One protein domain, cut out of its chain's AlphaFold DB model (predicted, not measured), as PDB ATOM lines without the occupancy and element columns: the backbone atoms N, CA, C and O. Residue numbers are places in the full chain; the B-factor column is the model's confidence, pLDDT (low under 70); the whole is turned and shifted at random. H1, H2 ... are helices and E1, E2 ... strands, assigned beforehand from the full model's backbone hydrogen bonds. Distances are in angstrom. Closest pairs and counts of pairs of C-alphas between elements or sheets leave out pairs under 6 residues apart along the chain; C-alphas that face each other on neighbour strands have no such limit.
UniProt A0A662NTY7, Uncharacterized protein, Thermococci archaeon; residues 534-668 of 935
ATOM      1  N   GLY A 534     115.370 168.382 157.342       83.81
ATOM      2  CA  GLY A 534     113.918 168.190 157.359       83.81
ATOM      3  C   GLY A 534     113.511 166.834 157.926       83.81
ATOM      4  O   GLY A 534     114.345 165.955 158.103       83.81
ATOM      5  N   ALA A 535     112.224 166.669 158.220       90.19
ATOM      6  CA  ALA A 535     111.681 165.363 158.563       90.19
ATOM      7  C   ALA A 535     111.620 164.485 157.309       90.19
ATOM      8  O   ALA A 535     111.080 164.908 156.284       90.19
ATOM      9  N   LEU A 536     112.124 163.259 157.404       93.50
ATOM     10  CA  LEU A 536     111.923 162.215 156.399       93.50
ATOM     11  C   LEU A 536     110.881 161.218 156.892       93.50
ATOM     12  O   LEU A 536     110.610 161.138 158.090       93.50
ATOM     13  N   LYS A 537     110.314 160.427 155.985       95.38
ATOM     14  CA  LYS A 537     109.615 159.207 156.383       95.38
ATOM     15  C   LYS A 537     110.625 158.078 156.434       95.38
ATOM     16  O   LYS A 537     111.228 157.745 155.414       95.38
ATOM     17  N   LEU A 538     110.840 157.532 157.620       97.06
ATOM     18  CA  LEU A 538     111.869 156.534 157.875       97.06
ATOM     19  C   LEU A 538     111.239 155.217 158.306       97.06
ATOM     20  O   LEU A 538     110.199 155.187 158.966       97.06
ATOM     21  N   GLN A 539     111.906 154.127 157.957       97.69
ATOM     22  CA  GLN A 539     111.586 152.782 158.404       97.69
ATOM     23  C   GLN A 539     112.748 152.271 159.239       97.69
ATOM     24  O   GLN A 539     113.900 152.386 158.830       97.69
ATOM     25  N   ILE A 540     112.437 151.717 160.405       98.31
ATOM     26  CA  ILE A 540     113.411 151.119 161.314       98.31
ATOM     27  C   ILE A 540     113.288 149.607 161.170       98.31
ATOM     28  O   ILE A 540     112.206 149.054 161.379       98.31
ATOM     29  N   LEU A 541     114.378 148.944 160.808       97.69
ATOM     30  CA  LEU A 541     114.467 147.500 160.649       97.69
ATOM     31  C   LEU A 541     115.281 146.897 161.788       97.69
ATOM     32  O   LEU A 541     116.365 147.383 162.099       97.69
ATOM     33  N   ASP A 542     114.753 145.828 162.380       97.44
ATOM     34  CA  ASP A 542     115.427 145.044 163.418       97.44
ATOM     35  C   ASP A 542     116.324 143.987 162.761       97.44
ATOM     36  O   ASP A 542     115.828 143.082 162.079       97.44
ATOM     37  N   VAL A 543     117.640 144.149 162.918       96.38
ATOM     38  CA  VAL A 543     118.667 143.296 162.314       96.38
ATOM     39  C   VAL A 543     119.301 142.414 163.395       96.38
ATOM     40  O   VAL A 543     119.971 142.944 164.283       96.38
ATOM     41  N   PRO A 544     119.182 141.076 163.312       94.81
ATOM     42  CA  PRO A 544     119.701 140.169 164.336       94.81
ATOM     43  C   PRO A 544     121.198 140.357 164.624       94.81
ATOM     44  O   PRO A 544     121.995 140.490 163.693       94.81
ATOM     45  N   SER A 545     121.614 140.263 165.893       93.00
ATOM     46  CA  SER A 545     123.017 140.471 166.322       93.00
ATOM     47  C   SER A 545     124.021 139.606 165.555       93.00
ATOM     48  O   SER A 545     125.097 140.065 165.188       93.00
ATOM     49  N   GLN A 546     123.629 138.375 165.215       90.94
ATOM     50  CA  GLN A 546     124.443 137.412 164.460       90.94
ATOM     51  C   GLN A 546     124.814 137.864 163.032       90.94
ATOM     52  O   GLN A 546     125.609 137.203 162.365       90.94
ATOM     53  N   TRP A 547     124.205 138.936 162.509       91.56
ATOM     54  CA  TRP A 547     124.548 139.511 161.200       91.56
ATOM     55  C   TRP A 547     125.584 140.626 161.284       91.56
ATOM     56  O   TRP A 547     126.195 140.952 160.271       91.56
ATOM     57  N   TRP A 548     125.792 141.167 162.481       90.75
ATOM     58  CA  TRP A 548     126.836 142.142 162.768       90.75
ATOM     59  C   TRP A 548     128.135 141.444 163.172       90.75
ATOM     60  O   TRP A 548     129.205 141.855 162.733       90.75
ATOM     61  N   ASP A 549     128.030 140.331 163.907       84.62
ATOM     62  CA  ASP A 549     129.164 139.484 164.284       84.62
ATOM     63  C   ASP A 549     128.915 137.998 163.928       84.62
ATOM     64  O   ASP A 549     128.298 137.242 164.692       84.62
ATOM     65  N   PRO A 550     129.345 137.544 162.736       66.75
ATOM     66  CA  PRO A 550     129.145 136.177 162.298       66.75
ATOM     67  C   PRO A 550     130.188 135.249 162.928       66.75
ATOM     68  O   PRO A 550     131.184 134.888 162.304       66.75
ATOM     69  N   SER A 551     129.897 134.741 164.124       63.56
ATOM     70  CA  SER A 551     130.573 133.544 164.649       63.56
ATOM     71  C   SER A 551     130.185 132.255 163.888       63.56
ATOM     72  O   SER A 551     130.765 131.197 164.140       63.56
ATOM     73  N   ARG A 552     129.236 132.303 162.925       52.66
ATOM     74  CA  ARG A 552     128.786 131.150 162.110       52.66
ATOM     75  C   ARG A 552     128.417 131.488 160.645       52.66
ATOM     76  O   ARG A 552     127.852 132.530 160.339       52.66
ATOM     77  N   SER A 553     128.735 130.527 159.772       55.66
ATOM     78  CA  SER A 553     128.596 130.297 158.308       55.66
ATOM     79  C   SER A 553     127.539 130.983 157.400       55.66
ATOM     80  O   SER A 553     127.440 130.587 156.239       55.66
ATOM     81  N   SER A 554     126.754 131.976 157.819       69.62
ATOM     82  CA  SER A 554     125.735 132.611 156.954       69.62
ATOM     83  C   SER A 554     126.344 133.631 155.967       69.62
ATOM     84  O   SER A 554     127.027 134.572 156.374       69.62
ATOM     85  N   LEU A 555     126.087 133.473 154.656       74.44
ATOM     86  CA  LEU A 555     126.535 134.408 153.604       74.44
ATOM     87  C   LEU A 555     125.963 135.823 153.791       74.44
ATOM     88  O   LEU A 555     126.688 136.800 153.612       74.44
ATOM     89  N   THR A 556     124.693 135.946 154.189       73.50
ATOM     90  CA  THR A 556     124.025 137.239 154.429       73.50
ATOM     91  C   THR A 556     124.684 138.004 155.573       73.50
ATOM     92  O   THR A 556     124.932 139.203 155.464       73.50
ATOM     93  N   SER A 557     125.059 137.293 156.639       73.88
ATOM     94  CA  SER A 557     125.748 137.869 157.798       73.88
ATOM     95  C   SER A 557     127.121 138.437 157.426       73.88
ATOM     96  O   SER A 557     127.533 139.458 157.959       73.88
ATOM     97  N   ARG A 558     127.810 137.838 156.444       84.50
ATOM     98  CA  ARG A 558     129.071 138.387 155.922       84.50
ATOM     99  C   ARG A 558     128.864 139.682 155.134       84.50
ATOM    100  O   ARG A 558     129.719 140.553 155.196       84.50
ATOM    101  N   ARG A 559     127.750 139.833 154.406       90.50
ATOM    102  CA  ARG A 559     127.498 141.029 153.581       90.50
ATOM    103  C   ARG A 559     127.296 142.283 154.424       90.50
ATOM    104  O   ARG A 559     127.969 143.272 154.158       90.50
ATOM    105  N   ILE A 560     126.415 142.240 155.429       93.00
ATOM    106  CA  ILE A 560     126.150 143.409 156.288       93.00
ATOM    107  C   ILE A 560     127.399 143.794 157.071       93.00
ATOM    108  O   ILE A 560     127.781 144.959 157.038       93.00
ATOM    109  N   ARG A 561     128.073 142.825 157.703       92.75
ATOM    110  CA  ARG A 561     129.319 143.091 158.424       92.75
ATOM    111  C   ARG A 561     130.369 143.738 157.519       92.75
ATOM    112  O   ARG A 561     130.787 144.856 157.809       92.75
ATOM    113  N   ASN A 562     130.732 143.089 156.409       94.00
ATOM    114  CA  ASN A 562     131.775 143.592 155.512       94.00
ATOM    115  C   ASN A 562     131.423 144.977 154.952       94.00
ATOM    116  O   ASN A 562     132.294 145.838 154.847       94.00
ATOM    117  N   ALA A 563     130.151 145.203 154.602       96.12
ATOM    118  CA  ALA A 563     129.693 146.501 154.125       96.12
ATOM    119  C   ALA A 563     129.741 147.563 155.235       96.12
ATOM    120  O   ALA A 563     130.150 148.684 154.963       96.12
ATOM    121  N   SER A 564     129.388 147.227 156.481       96.62
ATOM    122  CA  SER A 564     129.465 148.165 157.610       96.62
ATOM    123  C   SER A 564     130.907 148.561 157.938       96.62
ATOM    124  O   SER A 564     131.198 149.749 158.014       96.62
ATOM    125  N   GLU A 565     131.829 147.593 158.005       95.81
ATOM    126  CA  GLU A 565     133.264 147.839 158.218       95.81
ATOM    127  C   GLU A 565     133.859 148.681 157.073       95.81
ATOM    128  O   GLU A 565     134.621 149.618 157.301       95.81
ATOM    129  N   SER A 566     133.463 148.396 155.827       97.06
ATOM    130  CA  SER A 566     133.900 149.180 154.666       97.06
ATOM    131  C   SER A 566     133.318 150.597 154.686       97.06
ATOM    132  O   SER A 566     134.029 151.554 154.398       97.06
ATOM    133  N   ALA A 567     132.042 150.758 155.053       97.25
ATOM    134  CA  ALA A 567     131.410 152.068 155.185       97.25
ATOM    135  C   ALA A 567     132.107 152.924 156.251       97.25
ATOM    136  O   ALA A 567     132.345 154.102 156.013       97.25
ATOM    137  N   GLU A 568     132.471 152.343 157.394       96.69
ATOM    138  CA  GLU A 568     133.248 153.018 158.440       96.69
ATOM    139  C   GLU A 568     134.625 153.457 157.932       96.69
ATOM    140  O   GLU A 568     134.974 154.631 158.051       96.69
ATOM    141  N   LEU A 569     135.361 152.563 157.265       96.12
ATOM    142  CA  LEU A 569     136.656 152.892 156.668       96.12
ATOM    143  C   LEU A 569     136.543 154.051 155.665       96.12
ATOM    144  O   LEU A 569     137.340 154.990 155.695       96.12
ATOM    145  N   PHE A 570     135.552 154.012 154.773       96.38
ATOM    146  CA  PHE A 570     135.351 155.072 153.786       96.38
ATOM    147  C   PHE A 570     134.886 156.382 154.426       96.38
ATOM    148  O   PHE A 570     135.348 157.442 154.007       96.38
ATOM    149  N   ALA A 571     134.043 156.332 155.460       95.44
ATOM    150  CA  ALA A 571     133.663 157.508 156.240       95.44
ATOM    151  C   ALA A 571     134.882 158.164 156.904       95.44
ATOM    152  O   ALA A 571     135.029 159.383 156.836       95.44
ATOM    153  N   GLU A 572     135.794 157.369 157.464       94.19
ATOM    154  CA  GLU A 572     137.051 157.868 158.027       94.19
ATOM    155  C   GLU A 572     137.889 158.585 156.953       94.19
ATOM    156  O   GLU A 572     138.361 159.705 157.164       94.19
ATOM    157  N   GLN A 573     138.030 157.989 155.760       92.31
ATOM    158  CA  GLN A 573     138.764 158.623 154.657       92.31
ATOM    159  C   GLN A 573     138.095 159.922 154.174       92.31
ATOM    160  O   GLN A 573     138.798 160.873 153.814       92.31
ATOM    161  N   LEU A 574     136.758 159.991 154.204       89.06
ATOM    162  CA  LEU A 574     135.992 161.197 153.879       89.06
ATOM    163  C   LEU A 574     136.237 162.322 154.881       89.06
ATOM    164  O   LEU A 574     136.527 163.446 154.467       89.06
ATOM    165  N   VAL A 575     136.184 162.021 156.180       87.06
ATOM    166  CA  VAL A 575     136.486 162.989 157.246       87.06
ATOM    167  C   VAL A 575     137.933 163.477 157.140       87.06
ATOM    168  O   VAL A 575     138.201 164.669 157.292       87.06
ATOM    169  N   GLN A 576     138.861 162.593 156.761       82.56
ATOM    170  CA  GLN A 576     140.264 162.933 156.499       82.56
ATOM    171  C   GLN A 576     140.491 163.715 155.189       82.56
ATOM    172  O   GLN A 576     141.621 164.131 154.917       82.56
ATOM    173  N   GLY A 577     139.457 163.916 154.362       77.31
ATOM    174  CA  GLY A 577     139.533 164.670 153.107       77.31
ATOM    175  C   GLY A 577     140.342 163.982 152.001       77.31
ATOM    176  O   GLY A 577     140.871 164.653 151.115       77.31
ATOM    177  N   ARG A 578     140.479 162.652 152.045       73.31
ATOM    178  CA  ARG A 578     141.225 161.866 151.046       73.31
ATOM    179  C   ARG A 578     140.282 161.402 149.947       73.31
ATOM    180  O   ARG A 578     139.208 160.915 150.265       73.31
ATOM    181  N   ASP A 579     140.686 161.538 148.680       76.25
ATOM    182  CA  ASP A 579     139.931 161.130 147.474       76.25
ATOM    183  C   ASP A 579     138.400 161.184 147.648       76.25
ATOM    184  O   ASP A 579     137.686 160.181 147.586       76.25
ATOM    185  N   ILE A 580     137.916 162.382 147.988       81.88
ATOM    186  CA  ILE A 580     136.530 162.601 148.411       81.88
ATOM    187  C   ILE A 580     135.526 162.035 147.390       81.88
ATOM    188  O   ILE A 580     134.570 161.387 147.820       81.88
ATOM    189  N   PRO A 581     135.695 162.219 146.062       84.81
ATOM    190  CA  PRO A 581     134.742 161.691 145.089       84.81
ATOM    191  C   PRO A 581     134.652 160.162 145.103       84.81
ATOM    192  O   PRO A 581     133.538 159.633 145.079       84.81
ATOM    193  N   GLN A 582     135.792 159.463 145.162       88.38
ATOM    194  CA  GLN A 582     135.812 158.003 145.195       88.38
ATOM    195  C   GLN A 582     135.201 157.482 146.497       88.38
ATOM    196  O   GLN A 582     134.262 156.690 146.459       88.38
ATOM    197  N   HIS A 583     135.659 157.967 147.653       93.00
ATOM    198  CA  HIS A 583     135.165 157.472 148.939       93.00
ATOM    199  C   HIS A 583     133.685 157.793 149.173       93.00
ATOM    200  O   HIS A 583     132.991 157.008 149.808       93.00
ATOM    201  N   ARG A 584     133.158 158.886 148.606       93.12
ATOM    202  CA  ARG A 584     131.718 159.202 148.627       93.12
ATOM    203  C   ARG A 584     130.894 158.148 147.899       93.12
ATOM    204  O   ARG A 584     129.824 157.761 148.367       93.12
ATOM    205  N   MET A 585     131.383 157.714 146.738       91.38
ATOM    206  CA  MET A 585     130.743 156.675 145.937       91.38
ATOM    207  C   MET A 585     130.745 155.342 146.684       91.38
ATOM    208  O   MET A 585     129.688 154.729 146.823       91.38
ATOM    209  N   GLU A 586     131.906 154.939 147.200       94.75
ATOM    210  CA  GLU A 586     132.069 153.676 147.921       94.75
ATOM    211  C   GLU A 586     131.272 153.660 149.233       94.75
ATOM    212  O   GLU A 586     130.531 152.714 149.498       94.75
ATOM    213  N   PHE A 587     131.316 154.744 150.015       96.50
ATOM    214  CA  PHE A 587     130.503 154.910 151.222       96.50
ATOM    215  C   PHE A 587     129.006 154.746 150.930       96.50
ATOM    216  O   PHE A 587     128.311 153.982 151.606       96.50
ATOM    217  N   SER A 588     128.510 155.429 149.890       95.38
ATOM    218  CA  SER A 588     127.106 155.331 149.489       95.38
ATOM    219  C   SER A 588     126.729 153.916 149.056       95.38
ATOM    220  O   SER A 588     125.630 153.469 149.379       95.38
ATOM    221  N   LEU A 589     127.601 153.232 148.309       94.56
ATOM    222  CA  LEU A 589     127.365 151.867 147.845       94.56
ATOM    223  C   LEU A 589     127.289 150.897 149.027       94.56
ATOM    224  O   LEU A 589     126.356 150.102 149.110       94.56
ATOM    225  N   MET A 590     128.227 150.989 149.972       97.00
ATOM    226  CA  MET A 590     128.241 150.124 151.153       97.00
ATOM    227  C   MET A 590     127.004 150.336 152.034       97.00
ATOM    228  O   MET A 590     126.379 149.363 152.456       97.00
ATOM    229  N   CYS A 591     126.596 151.589 152.250       97.25
ATOM    230  CA  CYS A 591     125.351 151.902 152.955       97.25
ATOM    231  C   CYS A 591     124.129 151.289 152.258       97.25
ATOM    232  O   CYS A 591     123.299 150.656 152.906       97.25
ATOM    233  N   GLU A 592     124.040 151.412 150.933       95.00
ATOM    234  CA  GLU A 592     122.941 150.834 150.156       95.00
ATOM    235  C   GLU A 592     122.895 149.303 150.240       95.00
ATOM    236  O   GLU A 592     121.811 148.727 150.341       95.00
ATOM    237  N   VAL A 593     124.050 148.628 150.252       94.75
ATOM    238  CA  VAL A 593     124.114 147.173 150.459       94.75
ATOM    239  C   VAL A 593     123.502 146.794 151.809       94.75
ATOM    240  O   VAL A 593     122.692 145.870 151.860       94.75
ATOM    241  N   ILE A 594     123.830 147.514 152.886       96.81
ATOM    242  CA  ILE A 594     123.276 147.266 154.229       96.81
ATOM    243  C   ILE A 594     121.755 147.463 154.229       96.81
ATOM    244  O   ILE A 594     121.016 146.582 154.670       96.81
ATOM    245  N   GLU A 595     121.283 148.590 153.694       96.50
ATOM    246  CA  GLU A 595     119.858 148.930 153.601       96.50
ATOM    247  C   GLU A 595     119.080 147.876 152.798       96.50
ATOM    248  O   GLU A 595     118.024 147.412 153.232       96.50
ATOM    249  N   ARG A 596     119.624 147.446 151.654       94.12
ATOM    250  CA  ARG A 596     119.035 146.429 150.775       94.12
ATOM    251  C   ARG A 596     118.940 145.067 151.458       94.12
ATOM    252  O   ARG A 596     117.878 144.446 151.438       94.12
ATOM    253  N   GLU A 597     120.029 144.592 152.061       94.94
ATOM    254  CA  GLU A 597     120.043 143.296 152.751       94.94
ATOM    255  C   GLU A 597     119.110 143.301 153.974       94.94
ATOM    256  O   GLU A 597     118.424 142.306 154.233       94.94
ATOM    257  N   ALA A 598     119.006 144.428 154.686       95.31
ATOM    258  CA  ALA A 598     118.036 144.595 155.761       95.31
ATOM    259  C   ALA A 598     116.593 144.582 155.228       95.31
ATOM    260  O   ALA A 598     115.765 143.830 155.740       95.31
ATOM    261  N   LEU A 599     116.276 145.343 154.176       94.06
ATOM    262  CA  LEU A 599     114.930 145.396 153.584       94.06
ATOM    263  C   LEU A 599     114.452 144.036 153.065       94.06
ATOM    264  O   LEU A 599     113.275 143.701 153.221       94.06
ATOM    265  N   LYS A 600     115.354 143.253 152.466       92.88
ATOM    266  CA  LYS A 600     115.053 141.914 151.948       92.88
ATOM    267  C   LYS A 600     114.792 140.915 153.073       92.88
ATOM    268  O   LYS A 600     113.880 140.100 152.974       92.88
ATOM    269  N   ASN A 601     115.567 140.976 154.155       92.81
ATOM    270  CA  ASN A 601     115.634 139.859 155.095       92.81
ATOM    271  C   ASN A 601     115.155 140.180 156.526       92.81
ATOM    272  O   ASN A 601     114.930 139.251 157.299       92.81
ATOM    273  N   CYS A 602     114.904 141.441 156.889       94.12
ATOM    274  CA  CYS A 602     114.541 141.862 158.254       94.12
ATOM    275  C   CYS A 602     113.088 142.339 158.383       94.12
ATOM    276  O   CYS A 602     112.400 142.627 157.401       94.12
ATOM    277  N   ARG A 603     112.591 142.395 159.624       94.06
ATOM    278  CA  ARG A 603     111.260 142.927 159.941       94.06
ATOM    279  C   ARG A 603     111.349 144.442 160.142       94.06
ATOM    280  O   ARG A 603     112.264 144.925 160.800       94.06
ATOM    281  N   ILE A 604     110.348 145.173 159.653       96.06
ATOM    282  CA  ILE A 604     110.153 146.587 160.003       96.06
ATOM    283  C   ILE A 604     109.627 146.653 161.441       96.06
ATOM    284  O   ILE A 604     108.517 146.195 161.725       96.06
ATOM    285  N   ALA A 605     110.434 147.194 162.345       97.19
ATOM    286  CA  ALA A 605     110.083 147.411 163.741       97.19
ATOM    287  C   ALA A 605     109.112 148.591 163.896       97.19
ATOM    288  O   ALA A 605     108.151 148.501 164.661       97.19
ATOM    289  N   ALA A 606     109.340 149.680 163.153       97.69
ATOM    290  CA  ALA A 606     108.486 150.865 163.160       97.69
ATOM    291  C   ALA A 606     108.662 151.724 161.897       97.69
ATOM    292  O   ALA A 606     109.686 151.654 161.220       97.69
ATOM    293  N   GLU A 607     107.673 152.578 161.630       97.19
ATOM    294  CA  GLU A 607     107.793 153.720 160.719       97.19
ATOM    295  C   GLU A 607     107.715 155.012 161.542       97.19
ATOM    296  O   GLU A 607     106.906 155.112 162.471       97.19
ATOM    297  N   VAL A 608     108.571 155.985 161.231       96.62
ATOM    298  CA  VAL A 608     108.636 157.272 161.936       96.62
ATOM    299  C   VAL A 608     108.671 158.429 160.943       96.62
ATOM    300  O   VAL A 608     109.264 158.333 159.869       96.62
ATOM    301  N   GLU A 609     108.025 159.532 161.300       95.31
ATOM    302  CA  GLU A 609     107.924 160.744 160.487       95.31
ATOM    303  C   GLU A 609     107.852 161.984 161.391       95.31
ATOM    304  O   GLU A 609     107.753 161.868 162.615       95.31
ATOM    305  N   GLY A 610     107.907 163.177 160.797       92.75
ATOM    306  CA  GLY A 610     107.824 164.434 161.539       92.75
ATOM    307  C   GLY A 610     109.003 164.641 162.496       92.75
ATOM    308  O   GLY A 610     110.161 164.445 162.133       92.75
ATOM    309  N   GLU A 611     108.715 165.067 163.723       93.88
ATOM    310  CA  GLU A 611     109.766 165.387 164.695       93.88
ATOM    311  C   GLU A 611     110.504 164.132 165.194       93.88
ATOM    312  O   GLU A 611     111.714 164.181 165.403       93.88
ATOM    313  N   ASP A 612     109.815 162.981 165.261       96.50
ATOM    314  CA  ASP A 612     110.428 161.687 165.589       96.50
ATOM    315  C   ASP A 612     111.543 161.337 164.585       96.50
ATOM    316  O   ASP A 612     112.603 160.842 164.962       96.50
ATOM    317  N   SER A 613     111.331 161.587 163.287       96.19
ATOM    318  CA  SER A 613     112.347 161.266 162.280       96.19
ATOM    319  C   SER A 613     113.506 162.257 162.269       96.19
ATOM    320  O   SER A 613     114.638 161.848 162.026       96.19
ATOM    321  N   ARG A 614     113.261 163.536 162.580       95.19
ATOM    322  CA  ARG A 614     114.329 164.530 162.768       95.19
ATOM    323  C   ARG A 614     115.261 164.157 163.907       95.19
ATOM    324  O   ARG A 614     116.471 164.145 163.705       95.19
ATOM    325  N   GLU A 615     114.699 163.837 165.068       96.81
ATOM    326  CA  GLU A 615     115.493 163.437 166.228       96.81
ATOM    327  C   GLU A 615     116.274 162.153 165.944       96.81
ATOM    328  O   GLU A 615     117.453 162.063 166.280       96.81
ATOM    329  N   LEU A 616     115.654 161.182 165.263       97.94
ATOM    330  CA  LEU A 616     116.339 159.963 164.847       97.94
ATOM    331  C   LEU A 616     117.549 160.262 163.945       97.94
ATOM    332  O   LEU A 616     118.631 159.739 164.193       97.94
ATOM    333  N   ILE A 617     117.392 161.118 162.931       96.81
ATOM    334  CA  ILE A 617     118.501 161.512 162.045       96.81
ATOM    335  C   ILE A 617     119.608 162.216 162.841       96.81
ATOM    336  O   ILE A 617     120.783 161.912 162.653       96.81
ATOM    337  N   GLU A 618     119.253 163.122 163.757       96.19
ATOM    338  CA  GLU A 618     120.237 163.817 164.596       96.19
ATOM    339  C   GLU A 618     120.999 162.856 165.521       96.19
ATOM    340  O   GLU A 618     122.208 162.999 165.693       96.19
ATOM    341  N   ALA A 619     120.320 161.853 166.084       97.19
ATOM    342  CA  ALA A 619     120.946 160.839 166.927       97.19
ATOM    343  C   ALA A 619     121.888 159.905 166.143       97.19
ATOM    344  O   ALA A 619     122.896 159.449 166.694       97.19
ATOM    345  N   LEU A 620     121.582 159.637 164.866       97.19
ATOM    346  CA  LEU A 620     122.433 158.858 163.957       97.19
ATOM    347  C   LEU A 620     123.671 159.633 163.484       97.19
ATOM    348  O   LEU A 620     124.660 159.018 163.096       97.19
ATOM    349  N   GLN A 621     123.644 160.966 163.526       96.19
ATOM    350  CA  GLN A 621     124.793 161.779 163.145       96.19
ATOM    351  C   GLN A 621     125.912 161.649 164.194       96.19
ATOM    352  O   GLN A 621     125.729 161.920 165.389       96.19
ATOM    353  N   HIS A 622     127.102 161.236 163.758       94.06
ATOM    354  CA  HIS A 622     128.264 161.121 164.633       94.06
ATOM    355  C   HIS A 622     128.863 162.498 164.936       94.06
ATOM    356  O   HIS A 622     129.022 163.351 164.061       94.06
ATOM    357  N   ARG A 623     129.188 162.719 166.216       89.38
ATOM    358  CA  ARG A 623     129.835 163.946 166.716       89.38
ATOM    359  C   ARG A 623     131.305 163.738 167.090       89.38
ATOM    360  O   ARG A 623     131.989 164.721 167.338       89.38
ATOM    361  N   GLU A 624     131.753 162.487 167.133       85.00
ATOM    362  CA  GLU A 624     133.120 162.075 167.470       85.00
ATOM    363  C   GLU A 624     134.093 162.372 166.325       85.00
ATOM    364  O   GLU A 624     133.693 162.328 165.161       85.00
ATOM    365  N   ASP A 625     135.363 162.628 166.651       73.62
ATOM    366  CA  ASP A 625     136.350 163.169 165.705       73.62
ATOM    367  C   ASP A 625     136.552 162.300 164.453       73.62
ATOM    368  O   ASP A 625     136.674 162.838 163.354       73.62
ATOM    369  N   ILE A 626     136.529 160.968 164.575       89.06
ATOM    370  CA  ILE A 626     136.795 160.061 163.442       89.06
ATOM    371  C   ILE A 626     135.671 160.021 162.393       89.06
ATOM    372  O   ILE A 626     135.944 159.762 161.222       89.06
ATOM    373  N   TYR A 627     134.424 160.315 162.786       92.44
ATOM    374  CA  TYR A 627     133.233 160.256 161.922       92.44
ATOM    375  C   TYR A 627     132.419 161.557 161.955       92.44
ATOM    376  O   TYR A 627     131.213 161.552 161.699       92.44
ATOM    377  N   HIS A 628     133.046 162.679 162.317       91.00
ATOM    378  CA  HIS A 628     132.333 163.922 162.591       91.00
ATOM    379  C   HIS A 628     131.469 164.367 161.402       91.00
ATOM    380  O   HIS A 628     131.960 164.619 160.302       91.00
ATOM    381  N   GLY A 629     130.164 164.500 161.646       89.88
ATOM    382  CA  GLY A 629     129.190 164.947 160.655       89.88
ATOM    383  C   GLY A 629     128.649 163.851 159.736       89.88
ATOM    384  O   GLY A 629     127.726 164.145 158.978       89.88
ATOM    385  N   VAL A 630     129.149 162.614 159.828       96.56
ATOM    386  CA  VAL A 630     128.658 161.467 159.051       96.56
ATOM    387  C   VAL A 630     127.422 160.855 159.719       96.56
ATOM    388  O   VAL A 630     127.383 160.656 160.935       96.56
ATOM    389  N   THR A 631     126.410 160.544 158.914       97.12
ATOM    390  CA  THR A 631     125.182 159.849 159.308       97.12
ATOM    391  C   THR A 631     125.214 158.436 158.731       97.12
ATOM    392  O   THR A 631     125.025 158.249 157.526       97.12
ATOM    393  N   PHE A 632     125.411 157.424 159.577       97.81
ATOM    394  CA  PHE A 632     125.248 156.030 159.161       97.81
ATOM    395  C   PHE A 632     123.762 155.647 159.183       97.81
ATOM    396  O   PHE A 632     123.046 156.010 160.119       97.81
ATOM    397  N   PRO A 633     123.263 154.879 158.198       97.81
ATOM    398  CA  PRO A 633     121.877 154.417 158.185       97.81
ATOM    399  C   PRO A 633     121.681 153.198 159.101       97.81
ATOM    400  O   PRO A 633     120.804 152.375 158.857       97.81
ATOM    401  N   TYR A 634     122.519 153.010 160.121       98.31
ATOM    402  CA  TYR A 634     122.465 151.849 160.998       98.31
ATOM    403  C   TYR A 634     123.090 152.108 162.369       98.31
ATOM    404  O   TYR A 634     123.844 153.057 162.553       98.31
ATOM    405  N   VAL A 635     122.768 151.231 163.321       98.00
ATOM    406  CA  VAL A 635     123.339 151.181 164.671       98.00
ATOM    407  C   VAL A 635     123.672 149.726 164.978       98.00
ATOM    408  O   VAL A 635     122.773 148.875 164.971       98.00
ATOM    409  N   LYS A 636     124.951 149.427 165.225       97.12
ATOM    410  CA  LYS A 636     125.391 148.075 165.593       97.12
ATOM    411  C   LYS A 636     124.896 147.720 167.005       97.12
ATOM    412  O   LYS A 636     124.636 148.624 167.800       97.12
ATOM    413  N   PRO A 637     124.783 146.422 167.348       96.75
ATOM    414  CA  PRO A 637     124.377 145.995 168.688       96.75
ATOM    415  C   PRO A 637     125.220 146.633 169.804       96.75
ATOM    416  O   PRO A 637     124.665 147.124 170.786       96.75
ATOM    417  N   ASP A 638     126.540 146.701 169.615       95.88
ATOM    418  CA  ASP A 638     127.477 147.232 170.614       95.88
ATOM    419  C   ASP A 638     127.359 148.757 170.797       95.88
ATOM    420  O   ASP A 638     127.579 149.273 171.894       95.88
ATOM    421  N   ASP A 639     126.914 149.472 169.760       95.81
ATOM    422  CA  ASP A 639     126.724 150.929 169.777       95.81
ATOM    423  C   ASP A 639     125.336 151.338 170.303       95.81
ATOM    424  O   ASP A 639     125.101 152.500 170.660       95.81
ATOM    425  N   MET A 640     124.394 150.389 170.383       97.62
ATOM    426  CA  MET A 640     123.006 150.638 170.782       97.62
ATOM    427  C   MET A 640     122.882 151.357 172.139       97.62
ATOM    428  O   MET A 640     122.106 152.316 172.228       97.62
ATOM    429  N   PRO A 641     123.637 151.001 173.204       97.50
ATOM    430  CA  PRO A 641     123.550 151.706 174.481       97.50
ATOM    431  C   PRO A 641     123.948 153.183 174.386       97.50
ATOM    432  O   PRO A 641     123.329 154.025 175.042       97.50
ATOM    433  N   GLN A 642     124.964 153.513 173.583       96.56
ATOM    434  CA  GLN A 642     125.397 154.896 173.372       96.56
ATOM    435  C   GLN A 642     124.376 155.658 172.525       96.56
ATOM    436  O   GLN A 642     124.010 156.782 172.868       96.56
ATOM    437  N   PHE A 643     123.867 155.031 171.464       97.12
ATOM    438  CA  PHE A 643     122.831 155.598 170.608       97.12
ATOM    439  C   PHE A 643     121.543 155.918 171.385       97.12
ATOM    440  O   PHE A 643     121.027 157.030 171.293       97.12
ATOM    441  N   LEU A 644     121.074 155.005 172.242       97.81
ATOM    442  CA  LEU A 644     119.891 155.220 173.084       97.81
ATOM    443  C   LEU A 644     120.031 156.429 174.021       97.81
ATOM    444  O   LEU A 644     119.027 157.058 174.337       97.81
ATOM    445  N   ARG A 645     121.249 156.786 174.454       97.50
ATOM    446  CA  ARG A 645     121.486 157.986 175.282       97.50
ATOM    447  C   ARG A 645     121.339 159.293 174.500       97.50
ATOM    448  O   ARG A 645     121.138 160.331 175.122       97.50
ATOM    449  N   LYS A 646     121.455 159.253 173.167       97.00
ATOM    450  CA  LYS A 646     121.267 160.423 172.293       97.00
ATOM    451  C   LYS A 646     119.785 160.746 172.073       97.00
ATOM    452  O   LYS A 646     119.459 161.894 171.795       97.00
ATOM    453  N   LEU A 647     118.902 159.754 172.209       97.75
ATOM    454  CA  LEU A 647     117.459 159.911 172.029       97.75
ATOM    455  C   LEU A 647     116.792 160.484 173.288       97.75
ATOM    456  O   LEU A 647     116.981 159.991 174.400       97.75
ATOM    457  N   GLN A 648     115.949 161.491 173.096       97.19
ATOM    458  CA  GLN A 648     115.131 162.132 174.127       97.19
ATOM    459  C   GLN A 648     113.661 161.691 174.042       97.19
ATOM    460  O   GLN A 648     112.956 161.617 175.054       97.19
ATOM    461  N   ASN A 649     113.183 161.351 172.846       97.50
ATOM    462  CA  ASN A 649     111.806 160.976 172.589       97.50
ATOM    463  C   ASN A 649     111.484 159.576 173.118       97.50
ATOM    464  O   ASN A 649     112.042 158.552 172.714       97.50
ATOM    465  N   ARG A 650     110.495 159.528 174.017       97.75
ATOM    466  CA  ARG A 650     110.054 158.300 174.692       97.75
ATOM    467  C   ARG A 650     109.529 157.237 173.727       97.75
ATOM    468  O   ARG A 650     109.716 156.051 173.991       97.75
ATOM    469  N   LYS A 651     108.882 157.639 172.629       97.88
ATOM    470  CA  LYS A 651     108.377 156.717 171.607       97.88
ATOM    471  C   LYS A 651     109.544 156.059 170.876       97.88
ATOM    472  O   LYS A 651     109.570 154.831 170.823       97.88
ATOM    473  N   LEU A 652     110.532 156.833 170.418       98.06
ATOM    474  CA  LEU A 652     111.751 156.290 169.800       98.06
ATOM    475  C   LEU A 652     112.490 155.351 170.757       98.06
ATOM    476  O   LEU A 652     112.748 154.204 170.406       98.06
ATOM    477  N   LEU A 653     112.718 155.778 172.001       98.06
ATOM    478  CA  LEU A 653     113.318 154.934 173.039       98.06
ATOM    479  C   LEU A 653     112.555 153.615 173.225       98.06
ATOM    480  O   LEU A 653     113.174 152.565 173.369       98.06
ATOM    481  N   SER A 654     111.219 153.642 173.215       98.06
ATOM    482  CA  SER A 654     110.406 152.426 173.350       98.06
ATOM    483  C   SER A 654     110.518 151.485 172.150       98.06
ATOM    484  O   SER A 654     110.436 150.272 172.330       98.06
ATOM    485  N   ILE A 655     110.716 152.032 170.946       98.06
ATOM    486  CA  ILE A 655     110.919 151.262 169.716       98.06
ATOM    487  C   ILE A 655     112.294 150.593 169.769       98.06
ATOM    488  O   ILE A 655     112.372 149.373 169.674       98.06
ATOM    489  N   PHE A 656     113.362 151.364 169.995       98.12
ATOM    490  CA  PHE A 656     114.732 150.843 169.983       98.12
ATOM    491  C   PHE A 656     115.036 149.902 171.156       98.12
ATOM    492  O   PHE A 656     115.789 148.956 170.984       98.12
ATOM    493  N   LYS A 657     114.392 150.062 172.320       97.44
ATOM    494  CA  LYS A 657     114.509 149.094 173.432       97.44
ATOM    495  C   LYS A 657     113.937 147.704 173.125       97.44
ATOM    496  O   LYS A 657     114.197 146.779 173.883       97.44
ATOM    497  N   ARG A 658     113.111 147.570 172.081       97.50
ATOM    498  CA  ARG A 658     112.546 146.284 171.635       97.50
ATOM    499  C   ARG A 658     113.389 145.611 170.550       97.50
ATOM    500  O   ARG A 658     113.056 144.497 170.169       97.50
ATOM    501  N   ILE A 659     114.409 146.294 170.035       97.44
ATOM    502  CA  ILE A 659     115.333 145.758 169.035       97.44
ATOM    503  C   ILE A 659     116.396 144.969 169.799       97.44
ATOM    504  O   ILE A 659     117.133 145.543 170.599       97.44
ATOM    505  N   GLU A 660     116.431 143.652 169.601       91.00
ATOM    506  CA  GLU A 660     117.343 142.755 170.330       91.00
ATOM    507  C   GLU A 660     118.756 142.732 169.724       91.00
ATOM    508  O   GLU A 660     119.718 142.406 170.420       91.00
ATOM    509  N   GLY A 661     118.887 143.077 168.437       93.75
ATOM    510  CA  GLY A 661     120.166 143.155 167.736       93.75
ATOM    511  C   GLY A 661     120.623 144.577 167.435       93.75
ATOM    512  O   GLY A 661     120.808 145.395 168.330       93.75
ATOM    513  N   GLY A 662     120.866 144.848 166.157       96.62
ATOM    514  CA  GLY A 662     121.152 146.182 165.638       96.62
ATOM    515  C   GLY A 662     119.960 146.734 164.867       96.62
ATOM    516  O   GLY A 662     118.993 146.028 164.582       96.62
ATOM    517  N   ALA A 663     120.037 148.003 164.492       98.31
ATOM    518  CA  ALA A 663     118.999 148.655 163.705       98.31
ATOM    519  C   ALA A 663     119.552 149.115 162.359       98.31
ATOM    520  O   ALA A 663     120.665 149.625 162.290       98.31
ATOM    521  N   VAL A 664     118.754 148.990 161.301       98.31
ATOM    522  CA  VAL A 664     118.997 149.656 160.012       98.31
ATOM    523  C   VAL A 664     117.836 150.596 159.735       98.31
ATOM    524  O   VAL A 664     116.677 150.245 159.944       98.31
ATOM    525  N   ILE A 665     118.142 151.810 159.302       98.38
ATOM    526  CA  ILE A 665     117.192 152.880 159.049       98.38
ATOM    527  C   ILE A 665     117.201 153.161 157.551       98.38
ATOM    528  O   ILE A 665     118.241 153.467 156.980       98.38
ATOM    529  N   THR A 666     116.039 153.082 156.911       97.31
ATOM    530  CA  THR A 666     115.893 153.381 155.480       97.31
ATOM    531  C   THR A 666     114.869 154.481 155.272       97.31
ATOM    532  O   THR A 666     113.890 154.583 156.015       97.31
ATOM    533  N   THR A 667     115.034 155.292 154.233       95.44
ATOM    534  CA  THR A 667     113.975 156.218 153.822       95.44
ATOM    535  C   THR A 667     112.868 155.465 153.100       95.44
ATOM    536  O   THR A 667     113.141 154.589 152.279       95.44
ATOM    537  N   LYS A 668     111.613 155.815 153.371       93.31
ATOM    538  CA  LYS A 668     110.465 155.280 152.640       93.31
ATOM    539  C   LYS A 668     110.303 156.074 151.335       93.31
ATOM    540  O   LYS A 668     110.002 157.266 151.403       93.31
TER     541      LYS A 668
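Overview. This is residues 534 to 668 of the 935 residues of an uncharacterized protein of Thermococci archaeon (UniProt A0A662NTY7). A small, twisted three-stranded sheet lies between helices on both its faces: the last part of the long helix H2, residues 591 to 601, covers one face, and the short helices H3 and H5 cover the other. H1 folds side by side with H2 as a long helical hairpin that reaches away from the sheet, while short H4 lies off the sheet next to H3 and H5, and a long link, residues 621 to 639, comes back to pair briefly with the edge strand E3. The printed part has 135 residues, with five named helices and three named strands in the order E1 H1 H2 E2 H3 H4 H5 E3. The sheet has the order E2 E1 E3 and is antiparallel throughout; the class is mixed, helices and strands. The whole is compact, with a radius of gyration of the C-alphas of 14.4 A, and spans 40 by 37 by 26 A.

Arrangement. E1, residues 538 to 543, is the inner strand of the sheet. Its antiparallel neighbour on one side is E2, residues 603 to 608, with N 538 and O 608 2.9 A apart and N 605 and O 540 2.7 A apart, within hydrogen-bond range. On the other side is E3, residues 662 to 667, also antiparallel, with N 541 and O 664 2.8 A apart. The sheet is only just strongly twisted, its C-alphas lying up to 4.4 A off the best plane. H1, residues 555 to 575, and H2, residues 580 to 601, form a helical hairpin: they touch at a shallow tilt of 28 degrees, opposite ways, and the closest C-alphas are those of Ala 563 and Met 590, 4.9 A apart. H1 is not on the sheet. H2 is on it at a height of 8.2 A, across the strands at 73 degrees to E3 on the local plane; the closest C-alphas of H2 and E3 are those of Glu 595 and Thr 666, 6.3 A apart. On the opposite face is H3, residues 611 to 620, at a height of 10.2 A, over E1 and slantwise to the strands, at 42 degrees to E1 on the local plane. H4, residues 640 to 646, is not on the sheet and only just touches H3, with 3 pairs of C-alphas within 8 A, the closest those of Ala 619 and Lys 646 at 5.4 A. H5, residues 650 to 656, is on the same face as H3 at a height of 9.7 A, over E1 and along the strands. H4 and H5 are close but not clearly touching, with C-alphas 644 and 653 the closest at 6.6 A. Every O i to N i+4 pair is within hydrogen-bond range in H1, H2, H3 and H5; in H4 it is 1 of 3, beside 3 of 4 O i to N i+3 pairs.

Along the chain. E1 begins at C-alpha 538, (111.869, 156.534, 157.875), and is 15.5 A long. H1 measures 30.5 A and H2 31.6 A from first to last C-alpha; H2 begins at C-alpha 580, (136.530, 162.601, 148.411). E2 measures 14.7 A, H3 14.3 A, H4 10.1 A and H5 10.0 A. E3 is 17.1 A long and ends at C-alpha 667, (113.975, 156.218, 153.822).

Size, cuts and confidence. The two C-alphas farthest apart are those of Gly 534 and Ser 553, at 40.6 A. The printed part has no cut. The links E1 to H1, 11 residues, and H3 to H4, 19 residues, are long; in the latter, residues 634 to 635 pair antiparallel with residues 663 to 664 of E3. The mean pLDDT of the printed part is 92.5, and residues 550 to 554 are under 70.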